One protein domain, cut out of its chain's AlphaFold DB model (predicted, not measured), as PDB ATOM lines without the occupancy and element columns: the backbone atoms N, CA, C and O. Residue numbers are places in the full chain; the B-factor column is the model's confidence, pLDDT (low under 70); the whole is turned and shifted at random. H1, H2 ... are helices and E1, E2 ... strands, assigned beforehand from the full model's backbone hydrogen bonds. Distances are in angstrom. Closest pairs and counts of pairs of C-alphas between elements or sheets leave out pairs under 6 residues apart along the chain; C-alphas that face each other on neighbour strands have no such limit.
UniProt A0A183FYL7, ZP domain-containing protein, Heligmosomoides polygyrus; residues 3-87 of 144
ATOM      1  N   ALA A   3     197.301 152.873 269.374       80.94
ATOM      2  CA  ALA A   3     197.347 151.484 268.922       80.94
ATOM      3  C   ALA A   3     198.408 151.351 267.823       80.94
ATOM      4  O   ALA A   3     198.419 152.151 266.889       80.94
ATOM      5  N   ASP A   4     199.323 150.390 267.966       77.38
ATOM      6  CA  ASP A   4     200.440 150.150 267.035       77.38
ATOM      7  C   ASP A   4     201.269 151.405 266.696       77.38
ATOM      8  O   ASP A   4     201.741 151.579 265.572       77.38
ATOM      9  N   GLY A   5     201.423 152.304 267.675       78.06
ATOM     10  CA  GLY A   5     202.135 153.578 267.518       78.06
ATOM     11  C   GLY A   5     201.307 154.723 266.920       78.06
ATOM     12  O   GLY A   5     201.762 155.863 266.888       78.06
ATOM     13  N   CYS A   6     200.064 154.463 266.505       81.62
ATOM     14  CA  CYS A   6     199.164 155.466 265.944       81.62
ATOM     15  C   CYS A   6     198.156 155.981 266.975       81.62
ATOM     16  O   CYS A   6     197.538 155.209 267.712       81.62
ATOM     17  N   ALA A   7     197.936 157.297 266.997       85.38
ATOM     18  CA  ALA A   7     196.893 157.907 267.814       85.38
ATOM     19  C   ALA A   7     195.500 157.542 267.273       85.38
ATOM     20  O   ALA A   7     195.176 157.835 266.124       85.38
ATOM     21  N   LEU A   8     194.665 156.922 268.113       82.25
ATOM     22  CA  LEU A   8     193.287 156.554 267.758       82.25
ATOM     23  C   LEU A   8     192.319 157.737 267.862       82.25
ATOM     24  O   LEU A   8     191.307 157.779 267.169       82.25
ATOM     25  N   LEU A   9     192.626 158.684 268.750       83.19
ATOM     26  CA  LEU A   9     191.822 159.875 269.013       83.19
ATOM     27  C   LEU A   9     192.730 161.108 268.922       83.19
ATOM     28  O   LEU A   9     193.213 161.574 269.956       83.19
ATOM     29  N   PRO A  10     192.969 161.646 267.711       79.75
ATOM     30  CA  PRO A  10     193.872 162.780 267.499       79.75
ATOM     31  C   PRO A  10     193.488 164.041 268.287       79.75
ATOM     32  O   PRO A  10     194.347 164.851 268.616       79.75
ATOM     33  N   SER A  11     192.203 164.197 268.623       81.38
ATOM     34  CA  SER A  11     191.707 165.297 269.461       81.38
ATOM     35  C   SER A  11     192.163 165.207 270.923       81.38
ATOM     36  O   SER A  11     192.188 166.221 271.613       81.38
ATOM     37  N   LEU A  12     192.507 164.006 271.402       81.00
ATOM     38  CA  LEU A  12     192.976 163.772 272.771       81.00
ATOM     39  C   LEU A  12     194.478 163.512 272.834       81.00
ATOM     40  O   LEU A  12     195.110 163.903 273.808       81.00
ATOM     41  N   MET A  13     195.054 162.847 271.834       85.06
ATOM     42  CA  MET A  13     196.460 162.461 271.848       85.06
ATOM     43  C   MET A  13     197.100 162.701 270.483       85.06
ATOM     44  O   MET A  13     196.586 162.247 269.461       85.06
ATOM     45  N   ALA A  14     198.225 163.411 270.465       86.12
ATOM     46  CA  ALA A  14     198.948 163.714 269.239       86.12
ATOM     47  C   ALA A  14     199.652 162.463 268.674       86.12
ATOM     48  O   ALA A  14     199.992 161.549 269.435       86.12
ATOM     49  N   PRO A  15     199.929 162.411 267.358       83.62
ATOM     50  CA  PRO A  15     200.769 161.365 266.779       83.62
ATOM     51  C   PRO A  15     202.116 161.250 267.506       83.62
ATOM     52  O   PRO A  15     202.688 162.263 267.917       83.62
ATOM     53  N   MET A  16     202.618 160.023 267.664       84.62
ATOM     54  CA  MET A  16     203.948 159.793 268.230       84.62
ATOM     55  C   MET A  16     205.022 160.395 267.326       84.62
ATOM     56  O   MET A  16     204.984 160.246 266.105       84.62
ATOM     57  N   LYS A  17     206.004 161.045 267.945       85.25
ATOM     58  CA  LYS A  17     207.178 161.604 267.275       85.25
ATOM     59  C   LYS A  17     208.433 161.287 268.075       85.25
ATOM     60  O   LYS A  17     208.367 161.114 269.289       85.25
ATOM     61  N   LEU A  18     209.571 161.225 267.395       84.12
ATOM     62  CA  LEU A  18     210.861 161.126 268.063       84.12
ATOM     63  C   LEU A  18     211.237 162.515 268.603       84.12
ATOM     64  O   LEU A  18     211.382 163.461 267.827       84.12
ATOM     65  N   GLY A  19     211.299 162.641 269.924       87.12
ATOM     66  CA  GLY A  19     211.745 163.824 270.656       87.12
ATOM     67  C   GLY A  19     213.157 163.649 271.220       87.12
ATOM     68  O   GLY A  19     213.897 162.749 270.822       87.12
ATOM     69  N   GLU A  20     213.528 164.512 272.163       88.25
ATOM     70  CA  GLU A  20     214.864 164.504 272.780       88.25
ATOM     71  C   GLU A  20     215.075 163.300 273.709       88.25
ATOM     72  O   GLU A  20     216.194 162.808 273.833       88.25
ATOM     73  N   HIS A  21     214.003 162.784 274.321       82.62
ATOM     74  CA  HIS A  21     214.063 161.676 275.284       82.62
ATOM     75  C   HIS A  21     213.565 160.347 274.699       82.62
ATOM     76  O   HIS A  21     213.268 159.405 275.436       82.62
ATOM     77  N   GLY A  22     213.464 160.255 273.371       83.56
ATOM     78  CA  GLY A  22     212.924 159.098 272.665       83.56
ATOM     79  C   GLY A  22     211.530 159.365 272.109       83.56
ATOM     80  O   GLY A  22     211.234 160.460 271.642       83.56
ATOM     81  N   TRP A  23     210.677 158.345 272.078       84.19
ATOM     82  CA  TRP A  23     209.343 158.483 271.499       84.19
ATOM     83  C   TRP A  23     208.388 159.224 272.436       84.19
ATOM     84  O   TRP A  23     208.104 158.770 273.542       84.19
ATOM     85  N   GLU A  24     207.841 160.336 271.954       88.12
ATOM     86  CA  GLU A  24     207.003 161.249 272.722       88.12
ATOM     87  C   GLU A  24     205.658 161.487 272.020       88.12
ATOM     88  O   GLU A  24     205.552 161.517 270.790       88.12
ATOM     89  N   SER A  25     204.603 161.678 272.811       86.75
ATOM     90  CA  SER A  25     203.270 162.062 272.338       86.75
ATOM     91  C   SER A  25     202.601 162.959 273.376       86.75
ATOM     92  O   SER A  25     202.697 162.717 274.580       86.75
ATOM     93  N   ALA A  26     201.934 164.012 272.907       87.19
ATOM     94  CA  ALA A  26     201.217 164.943 273.768       87.19
ATOM     95  C   ALA A  26     199.802 164.425 274.055       87.19
ATOM     96  O   ALA A  26     199.061 164.104 273.125       87.19
ATOM     97  N   LEU A  27     199.427 164.385 275.335       85.44
ATOM     98  CA  LEU A  27     198.089 164.031 275.804       85.44
ATOM     99  C   LEU A  27     197.374 165.286 276.314       85.44
ATOM    100  O   LEU A  27     197.815 165.910 277.280       85.44
ATOM    101  N   SER A  28     196.251 165.632 275.695       82.38
ATOM    102  CA  SER A  28     195.343 166.654 276.202       82.38
ATOM    103  C   SER A  28     194.612 166.105 277.421       82.38
ATOM    104  O   SER A  28     193.934 165.081 277.330       82.38
ATOM    105  N   ALA A  29     194.747 166.770 278.570       73.88
ATOM    106  CA  ALA A  29     194.053 166.366 279.785       73.88
ATOM    107  C   ALA A  29     192.532 166.415 279.569       73.88
ATOM    108  O   ALA A  29     191.979 167.451 279.203       73.88
ATOM    109  N   PHE A  30     191.858 165.294 279.816       74.56
ATOM    110  CA  PHE A  30     190.406 165.177 279.738       74.56
ATOM    111  C   PHE A  30     189.868 164.613 281.048       74.56
ATOM    112  O   PHE A  30     190.551 163.872 281.747       74.56
ATOM    113  N   ARG A  31     188.638 164.962 281.409       70.94
ATOM    114  CA  ARG A  31     187.965 164.350 282.556       70.94
ATOM    115  C   ARG A  31     186.914 163.385 282.043       70.94
ATOM    116  O   ARG A  31     186.225 163.685 281.074       70.94
ATOM    117  N   ILE A  32     186.823 162.233 282.692       71.56
ATOM    118  CA  ILE A  32     185.676 161.339 282.553       71.56
ATOM    119  C   ILE A  32     184.714 161.743 283.667       71.56
ATOM    120  O   ILE A  32     185.149 161.914 284.808       71.56
ATOM    121  N   ASP A  33     183.440 161.946 283.342       71.38
ATOM    122  CA  ASP A  33     182.442 162.403 284.309       71.38
ATOM    123  C   ASP A  33     182.455 161.531 285.574       71.38
ATOM    124  O   ASP A  33     182.346 160.307 285.514       71.38
ATOM    125  N   GLY A  34     182.650 162.173 286.729       69.12
ATOM    126  CA  GLY A  34     182.744 161.506 288.032       69.12
ATOM    127  C   GLY A  34     184.140 161.026 288.452       69.12
ATOM    128  O   GLY A  34     184.296 160.632 289.604       69.12
ATOM    129  N   SER A  35     185.164 161.109 287.593       72.56
ATOM    130  CA  SER A  35     186.557 160.803 287.954       72.56
ATOM    131  C   SER A  35     187.470 162.023 287.809       72.56
ATOM    132  O   SER A  35     187.451 162.749 286.814       72.56
ATOM    133  N   GLU A  36     188.304 162.254 288.818       78.44
ATOM    134  CA  GLU A  36     189.401 163.233 288.787       78.44
ATOM    135  C   GLU A  36     190.741 162.594 288.387       78.44
ATOM    136  O   GLU A  36     191.778 163.253 288.392       78.44
ATOM    137  N   GLN A  37     190.736 161.296 288.072       80.81
ATOM    138  CA  GLN A  37     191.940 160.494 287.881       80.81
ATOM    139  C   GLN A  37     191.868 159.755 286.550       80.81
ATOM    140  O   GLN A  37     190.838 159.172 286.206       80.81
ATOM    141  N   ILE A  38     192.979 159.780 285.819       82.94
ATOM    142  CA  ILE A  38     193.184 158.985 284.614       82.94
ATOM    143  C   ILE A  38     194.357 158.050 284.874       82.94
ATOM    144  O   ILE A  38     195.476 158.511 285.097       82.94
ATOM    145  N   ASP A  39     194.116 156.750 284.779       84.44
ATOM    146  CA  ASP A  39     195.182 155.757 284.740       84.44
ATOM    147  C   ASP A  39     195.531 155.464 283.279       84.44
ATOM    148  O   ASP A  39     194.712 154.967 282.501       84.44
ATOM    149  N   VAL A  40     196.751 155.814 282.888       85.12
ATOM    150  CA  VAL A  40     197.288 155.574 281.551       85.12
ATOM    151  C   VAL A  40     198.154 154.325 281.604       85.12
ATOM    152  O   VAL A  40     199.076 154.236 282.410       85.12
ATOM    153  N   VAL A  41     197.867 153.356 280.736       86.44
ATOM    154  CA  VAL A  41     198.657 152.128 280.598       86.44
ATOM    155  C   VAL A  41     199.153 152.021 279.163       86.44
ATOM    156  O   VAL A  41     198.357 152.021 278.222       86.44
ATOM    157  N   CYS A  42     200.466 151.897 279.010       84.06
ATOM    158  CA  CYS A  42     201.145 151.728 277.734       84.06
ATOM    159  C   CYS A  42     201.808 150.351 277.667       84.06
ATOM    160  O   CYS A  42     202.384 149.876 278.646       84.06
ATOM    161  N   MET A  43     201.749 149.723 276.492       85.06
ATOM    162  CA  MET A  43     202.538 148.534 276.173       85.06
ATOM    163  C   MET A  43     203.677 148.947 275.250       85.06
ATOM    164  O   MET A  43     203.432 149.475 274.166       85.06
ATOM    165  N   VAL A  44     204.911 148.726 275.691       84.38
ATOM    166  CA  VAL A  44     206.123 149.126 274.975       84.38
ATOM    167  C   VAL A  44     206.895 147.880 274.575       84.38
ATOM    168  O   VAL A  44     207.237 147.057 275.419       84.38
ATOM    169  N   ALA A  45     207.199 147.743 273.289       80.94
ATOM    170  CA  ALA A  45     208.094 146.708 272.794       80.94
ATOM    171  C   ALA A  45     209.440 147.339 272.429       80.94
ATOM    172  O   ALA A  45     209.486 148.334 271.707       80.94
ATOM    173  N   VAL A  46     210.530 146.745 272.913       80.00
ATOM    174  CA  VAL A  46     211.890 147.125 272.518       80.00
ATOM    175  C   VAL A  46     212.337 146.199 271.394       80.00
ATOM    176  O   VAL A  46     212.128 144.986 271.435       80.00
ATOM    177  N   CYS A  47     212.923 146.774 270.355       76.12
ATOM    178  CA  CYS A  47     213.363 146.063 269.167       76.12
ATOM    179  C   CYS A  47     214.713 146.606 268.702       76.12
ATOM    180  O   CYS A  47     215.038 147.762 268.952       76.12
ATOM    181  N   GLN A  48     215.504 145.754 268.046       77.12
ATOM    182  CA  GLN A  48     216.631 146.229 267.243       77.12
ATOM    183  C   GLN A  48     216.072 146.954 266.014       77.12
ATOM    184  O   GLN A  48     215.016 146.556 265.525       77.12
ATOM    185  N   GLU A  49     216.759 147.995 265.545       70.31
ATOM    186  CA  GLU A  49     216.266 148.960 264.547       70.31
ATOM    187  C   GLU A  49     215.657 148.288 263.302       70.31
ATOM    188  O   GLU A  49     214.515 148.567 262.946       70.31
ATOM    189  N   GLU A  50     216.333 147.277 262.752       70.25
ATOM    190  CA  GLU A  50     215.880 146.505 261.579       70.25
ATOM    191  C   GLU A  50     214.677 145.581 261.852       70.25
ATOM    192  O   GLU A  50     213.953 145.172 260.947       70.25
ATOM    193  N   ALA A  51     214.460 145.225 263.118       71.94
ATOM    194  CA  ALA A  51     213.364 144.374 263.576       71.94
ATOM    195  C   ALA A  51     212.191 145.191 264.144       71.94
ATOM    196  O   ALA A  51     211.238 144.609 264.686       71.94
ATOM    197  N   CYS A  52     212.282 146.525 264.106       72.69
ATOM    198  CA  CYS A  52     211.209 147.408 264.518       72.69
ATOM    199  C   CYS A  52     210.203 147.583 263.374       72.69
ATOM    200  O   CYS A  52     210.574 147.902 262.245       72.69
ATOM    201  N   PRO A  53     208.906 147.391 263.642       68.62
ATOM    202  CA  PRO A  53     207.894 147.513 262.611       68.62
ATOM    203  C   PRO A  53     207.744 148.993 262.219       68.62
ATOM    204  O   PRO A  53     207.530 149.846 263.079       68.62
ATOM    205  N   THR A  54     207.828 149.315 260.922       70.88
ATOM    206  CA  THR A  54     207.685 150.701 260.439       70.88
ATOM    207  C   THR A  54     206.335 151.263 260.880       70.88
ATOM    208  O   THR A  54     205.287 150.691 260.563       70.88
ATOM    209  N   MET A  55     206.329 152.350 261.650       72.12
ATOM    210  CA  MET A  55     205.080 152.977 262.082       72.12
ATOM    211  C   MET A  55     204.462 153.728 260.900       72.12
ATOM    212  O   MET A  55     204.954 154.776 260.494       72.12
ATOM    213  N   SER A  56     203.397 153.170 260.325       73.00
ATOM    214  CA  SER A  56     202.600 153.814 259.281       73.00
ATOM    215  C   SER A  56     201.176 153.979 259.796       73.00
ATOM    216  O   SER A  56     200.563 153.006 260.241       73.00
ATOM    217  N   CYS A  57     200.685 155.217 259.766       75.44
ATOM    218  CA  CYS A  57     199.334 155.572 260.182       75.44
ATOM    219  C   CYS A  57     198.528 156.025 258.952       75.44
ATOM    220  O   CYS A  57     199.042 156.837 258.180       75.44
ATOM    221  N   PRO A  58     197.276 155.564 258.763       71.06
ATOM    222  CA  PRO A  58     196.484 154.726 259.668       71.06
ATOM    223  C   PRO A  58     196.998 153.276 259.743       71.06
ATOM    224  O   PRO A  58     197.577 152.789 258.772       71.06
ATOM    225  N   PRO A  59     196.803 152.580 260.880       64.31
ATOM    226  CA  PRO A  59     197.269 151.208 261.026       64.31
ATOM    227  C   PRO A  59     196.616 150.325 259.955       64.31
ATOM    228  O   PRO A  59     195.394 150.333 259.785       64.31
ATOM    229  N   SER A  60     197.436 149.583 259.202       60.41
ATOM    230  CA  SER A  60     196.938 148.615 258.220       60.41
ATOM    231  C   SER A  60     196.036 147.598 258.918       60.41
ATOM    232  O   SER A  60     196.418 147.016 259.931       60.41
ATOM    233  N   LYS A  61     194.850 147.353 258.353       59.44
ATOM    234  CA  LYS A  61     193.861 146.396 258.876       59.44
ATOM    235  C   LYS A  61     194.399 144.957 258.921       59.44
ATOM    236  O   LYS A  61     193.921 144.156 259.719       59.44
ATOM    237  N   ASP A  62     195.412 144.668 258.103       55.62
ATOM    238  CA  ASP A  62     196.106 143.378 258.031       55.62
ATOM    239  C   ASP A  62     197.289 143.273 258.996       55.62
ATOM    240  O   ASP A  62     197.901 142.207 259.118       55.62
ATOM    241  N   ARG A  63     197.619 144.352 259.723       54.53
ATOM    242  CA  ARG A  63     198.604 144.310 260.802       54.53
ATOM    243  C   ARG A  63     197.962 143.625 262.001       54.53
ATOM    244  O   ARG A  63     197.473 144.239 262.938       54.53
ATOM    245  N   SER A  64     197.898 142.306 261.897       47.44
ATOM    246  CA  SER A  64     197.425 141.432 262.949       47.44
ATOM    247  C   SER A  64     198.140 141.787 264.252       47.44
ATOM    248  O   SER A  64     199.372 141.840 264.291       47.44
ATOM    249  N   ALA A  65     197.364 141.953 265.322       48.59
ATOM    250  CA  ALA A  65     197.814 142.093 266.709       48.59
ATOM    251  C   ALA A  65     198.857 141.034 267.158       48.59
ATOM    252  O   ALA A  65     199.458 141.163 268.221       48.59
ATOM    253  N   ARG A  66     199.117 140.020 266.322       44.94
ATOM    254  CA  ARG A  66     200.147 138.983 266.448       44.94
ATOM    255  C   ARG A  66     201.581 139.498 266.595       44.94
ATOM    256  O   ARG A  66     202.387 138.801 267.194       44.94
ATOM    257  N   SER A  67     201.933 140.696 266.111       49.41
ATOM    258  CA  SER A  67     203.324 141.181 266.251       49.41
ATOM    259  C   SER A  67     203.713 141.529 267.697       49.41
ATOM    260  O   SER A  67     204.905 141.612 267.995       49.41
ATOM    261  N   LEU A  68     202.736 141.748 268.583       50.91
ATOM    262  CA  LEU A  68     202.956 142.022 270.009       50.91
ATOM    263  C   LEU A  68     202.948 140.746 270.865       50.91
ATOM    264  O   LEU A  68     203.489 140.758 271.965       50.91
ATOM    265  N   GLU A  69     202.385 139.645 270.361       47.25
ATOM    266  CA  GLU A  69     202.410 138.335 271.033       47.25
ATOM    267  C   GLU A  69     203.819 137.721 271.056       47.25
ATOM    268  O   GLU A  69     204.157 136.975 271.969       47.25
ATOM    269  N   GLU A  70     204.667 138.066 270.083       50.88
ATOM    270  CA  GLU A  70     205.999 137.468 269.925       50.88
ATOM    271  C   GLU A  70     207.105 138.207 270.709       50.88
ATOM    272  O   GLU A  70     208.170 137.652 270.981       50.88
ATOM    273  N   LYS A  71     206.858 139.457 271.128       57.44
ATOM    274  CA  LYS A  71     207.798 140.277 271.911       57.44
ATOM    275  C   LYS A  71     207.174 140.646 273.245       57.44
ATOM    276  O   LYS A  71     206.285 141.481 273.260       57.44
ATOM    277  N   HIS A  72     207.695 140.083 274.339       65.19
ATOM    278  CA  HIS A  72     207.350 140.414 275.730       65.19
ATOM    279  C   HIS A  72     207.222 141.937 275.933       65.19
ATOM    280  O   HIS A  72     208.245 142.617 276.078       65.19
ATOM    281  N   PRO A  73     206.000 142.501 275.919       75.31
ATOM    282  CA  PRO A  73     205.843 143.935 276.001       75.31
ATOM    283  C   PRO A  73     206.007 144.379 277.448       75.31
ATOM    284  O   PRO A  73     205.476 143.774 278.380       75.31
ATOM    285  N   ILE A  74     206.732 145.472 277.636       83.12
ATOM    286  CA  ILE A  74     206.872 146.129 278.924       83.12
ATOM    287  C   ILE A  74     205.601 146.939 279.153       83.12
ATOM    288  O   ILE A  74     205.263 147.831 278.370       83.12
ATOM    289  N   ARG A  75     204.880 146.619 280.227       84.88
ATOM    290  CA  ARG A  75     203.738 147.407 280.679       84.88
ATOM    291  C   ARG A  75     204.248 148.579 281.511       84.88
ATOM    292  O   ARG A  75     204.935 148.368 282.504       84.88
ATOM    293  N   VAL A  76     203.884 149.788 281.108       83.38
ATOM    294  CA  VAL A  76     204.179 151.024 281.834       83.38
ATOM    295  C   VAL A  76     202.856 151.662 282.220       83.38
ATOM    296  O   VAL A  76     202.050 151.991 281.350       83.38
ATOM    297  N   ASP A  77     202.615 151.802 283.515       87.00
ATOM    298  CA  ASP A  77     201.433 152.440 284.075       87.00
ATOM    299  C   ASP A  77     201.779 153.788 284.712       87.00
ATOM    300  O   ASP A  77     202.814 153.957 285.353       87.00
ATOM    301  N   HIS A  78     200.901 154.770 284.516       84.56
ATOM    302  CA  HIS A  78     201.024 156.079 285.134       84.56
ATOM    303  C   HIS A  78     199.646 156.633 285.478       84.56
ATOM    304  O   HIS A  78     198.761 156.723 284.628       84.56
ATOM    305  N   ARG A  79     199.483 157.075 286.726       83.50
ATOM    306  CA  ARG A  79     198.281 157.775 287.186       83.50
ATOM    307  C   ARG A  79     198.447 159.282 287.052       83.50
ATOM    308  O   ARG A  79     199.443 159.838 287.512       83.50
ATOM    309  N   LEU A  80     197.470 159.933 286.435       81.19
ATOM    310  CA  LEU A  80     197.385 161.379 286.269       81.19
ATOM    311  C   LEU A  80     196.189 161.900 287.066       81.19
ATOM    312  O   LEU A  80     195.085 161.370 286.960       81.19
ATOM    313  N   ILE A  81     196.401 162.953 287.855       81.56
ATOM    314  CA  ILE A  81     195.330 163.635 288.590       81.56
ATOM    315  C   ILE A  81     194.954 164.888 287.807       81.56
ATOM    316  O   ILE A  81     195.757 165.812 287.671       81.56
ATOM    317  N   VAL A  82     193.728 164.926 287.297       75.75
ATOM    318  CA  VAL A  82     193.223 166.026 286.479       75.75
ATOM    319  C   VAL A  82     192.495 167.015 287.371       75.75
ATOM    320  O   VAL A  82     191.314 166.865 287.689       75.75
ATOM    321  N   ARG A  83     193.208 168.069 287.763       74.75
ATOM    322  CA  ARG A  83     192.602 169.198 288.468       74.75
ATOM    323  C   ARG A  83     191.890 170.084 287.450       74.75
ATOM    324  O   ARG A  83     192.513 170.571 286.510       74.75
ATOM    325  N   ALA A  84     190.583 170.289 287.624       65.62
ATOM    326  CA  ALA A  84     189.922 171.386 286.922       65.62
ATOM    327  C   ALA A  84     190.510 172.691 287.455       65.62
ATOM    328  O   ALA A  84     190.613 172.852 288.671       65.62
ATOM    329  N   ARG A  85     190.895 173.602 286.556       61.53
ATOM    330  CA  ARG A  85     191.266 174.959 286.954       61.53
ATOM    331  C   ARG A  85     190.065 175.558 287.681       61.53
ATOM    332  O   ARG A  85     189.001 175.719 287.085       61.53
ATOM    333  N   THR A  86     190.210 175.799 288.979       57.12
ATOM    334  CA  THR A  86     189.205 176.542 289.740       57.12
ATOM    335  C   THR A  86     189.400 178.027 289.451       57.12
ATOM    336  O   THR A  86     190.501 178.457 289.112       57.12
ATOM    337  N   THR A  87     188.345 178.828 289.562       53.38
ATOM    338  CA  THR A  87     188.393 180.283 289.332       53.38
ATOM    339  C   THR A  87     189.477 180.999 290.150       53.38
ATOM    340  O   THR A  87     189.948 182.046 289.730       53.38
TER     341      THR A  87
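Overview. This is residues 3 to 87 of the 144 residues of the protein "ZP domain-containing protein" of Heligmosomoides polygyrus (UniProt A0A183FYL7). This model has little regular structure: loops lie mostly over one face of a long two-stranded ribbon, E3 and E4, with a small hairpin, E1 and E2, and a short helix, H1. The printed part has 85 residues, 26 in named elements, in the order E1, E2, E3, H1, E4; both sheets are antiparallel and the class is mostly strand. It is loose, radius of gyration of the C-alphas 15.4 A, spanning 51 by 29 by 23 A.

Along the chain. E1 is residues 17 to 19, from C-alpha 17 at (207.178, 161.604, 267.275), and E2 22 to 24. E3, 37 to 44, is 22.3 A long; H1 is 66 to 69; E4, 74 to 81, is 23.1 A long, ending at (195.330, 163.635, 288.590).

Arrangement. E1 and E2 form a hairpin; N 19 and O 22 are 2.8 A apart. E2 and E3 are apart. E3 and E4 are antiparallel at 162 degrees; N 40 and O 78 are 2.8 A apart. H1 is too short for an O i to N i+4 pair; its one O i to N i+3 pair is within hydrogen-bond range.

Size, cuts and confidence. The farthest C-alphas, Glu 50 and Thr 87, are 51.6 A apart. The printed part has no cut. Links E2 to E3 and E3 to H1 are long. Confidence is under 70 at 34, 53, 59 to 72 and 84 to 87.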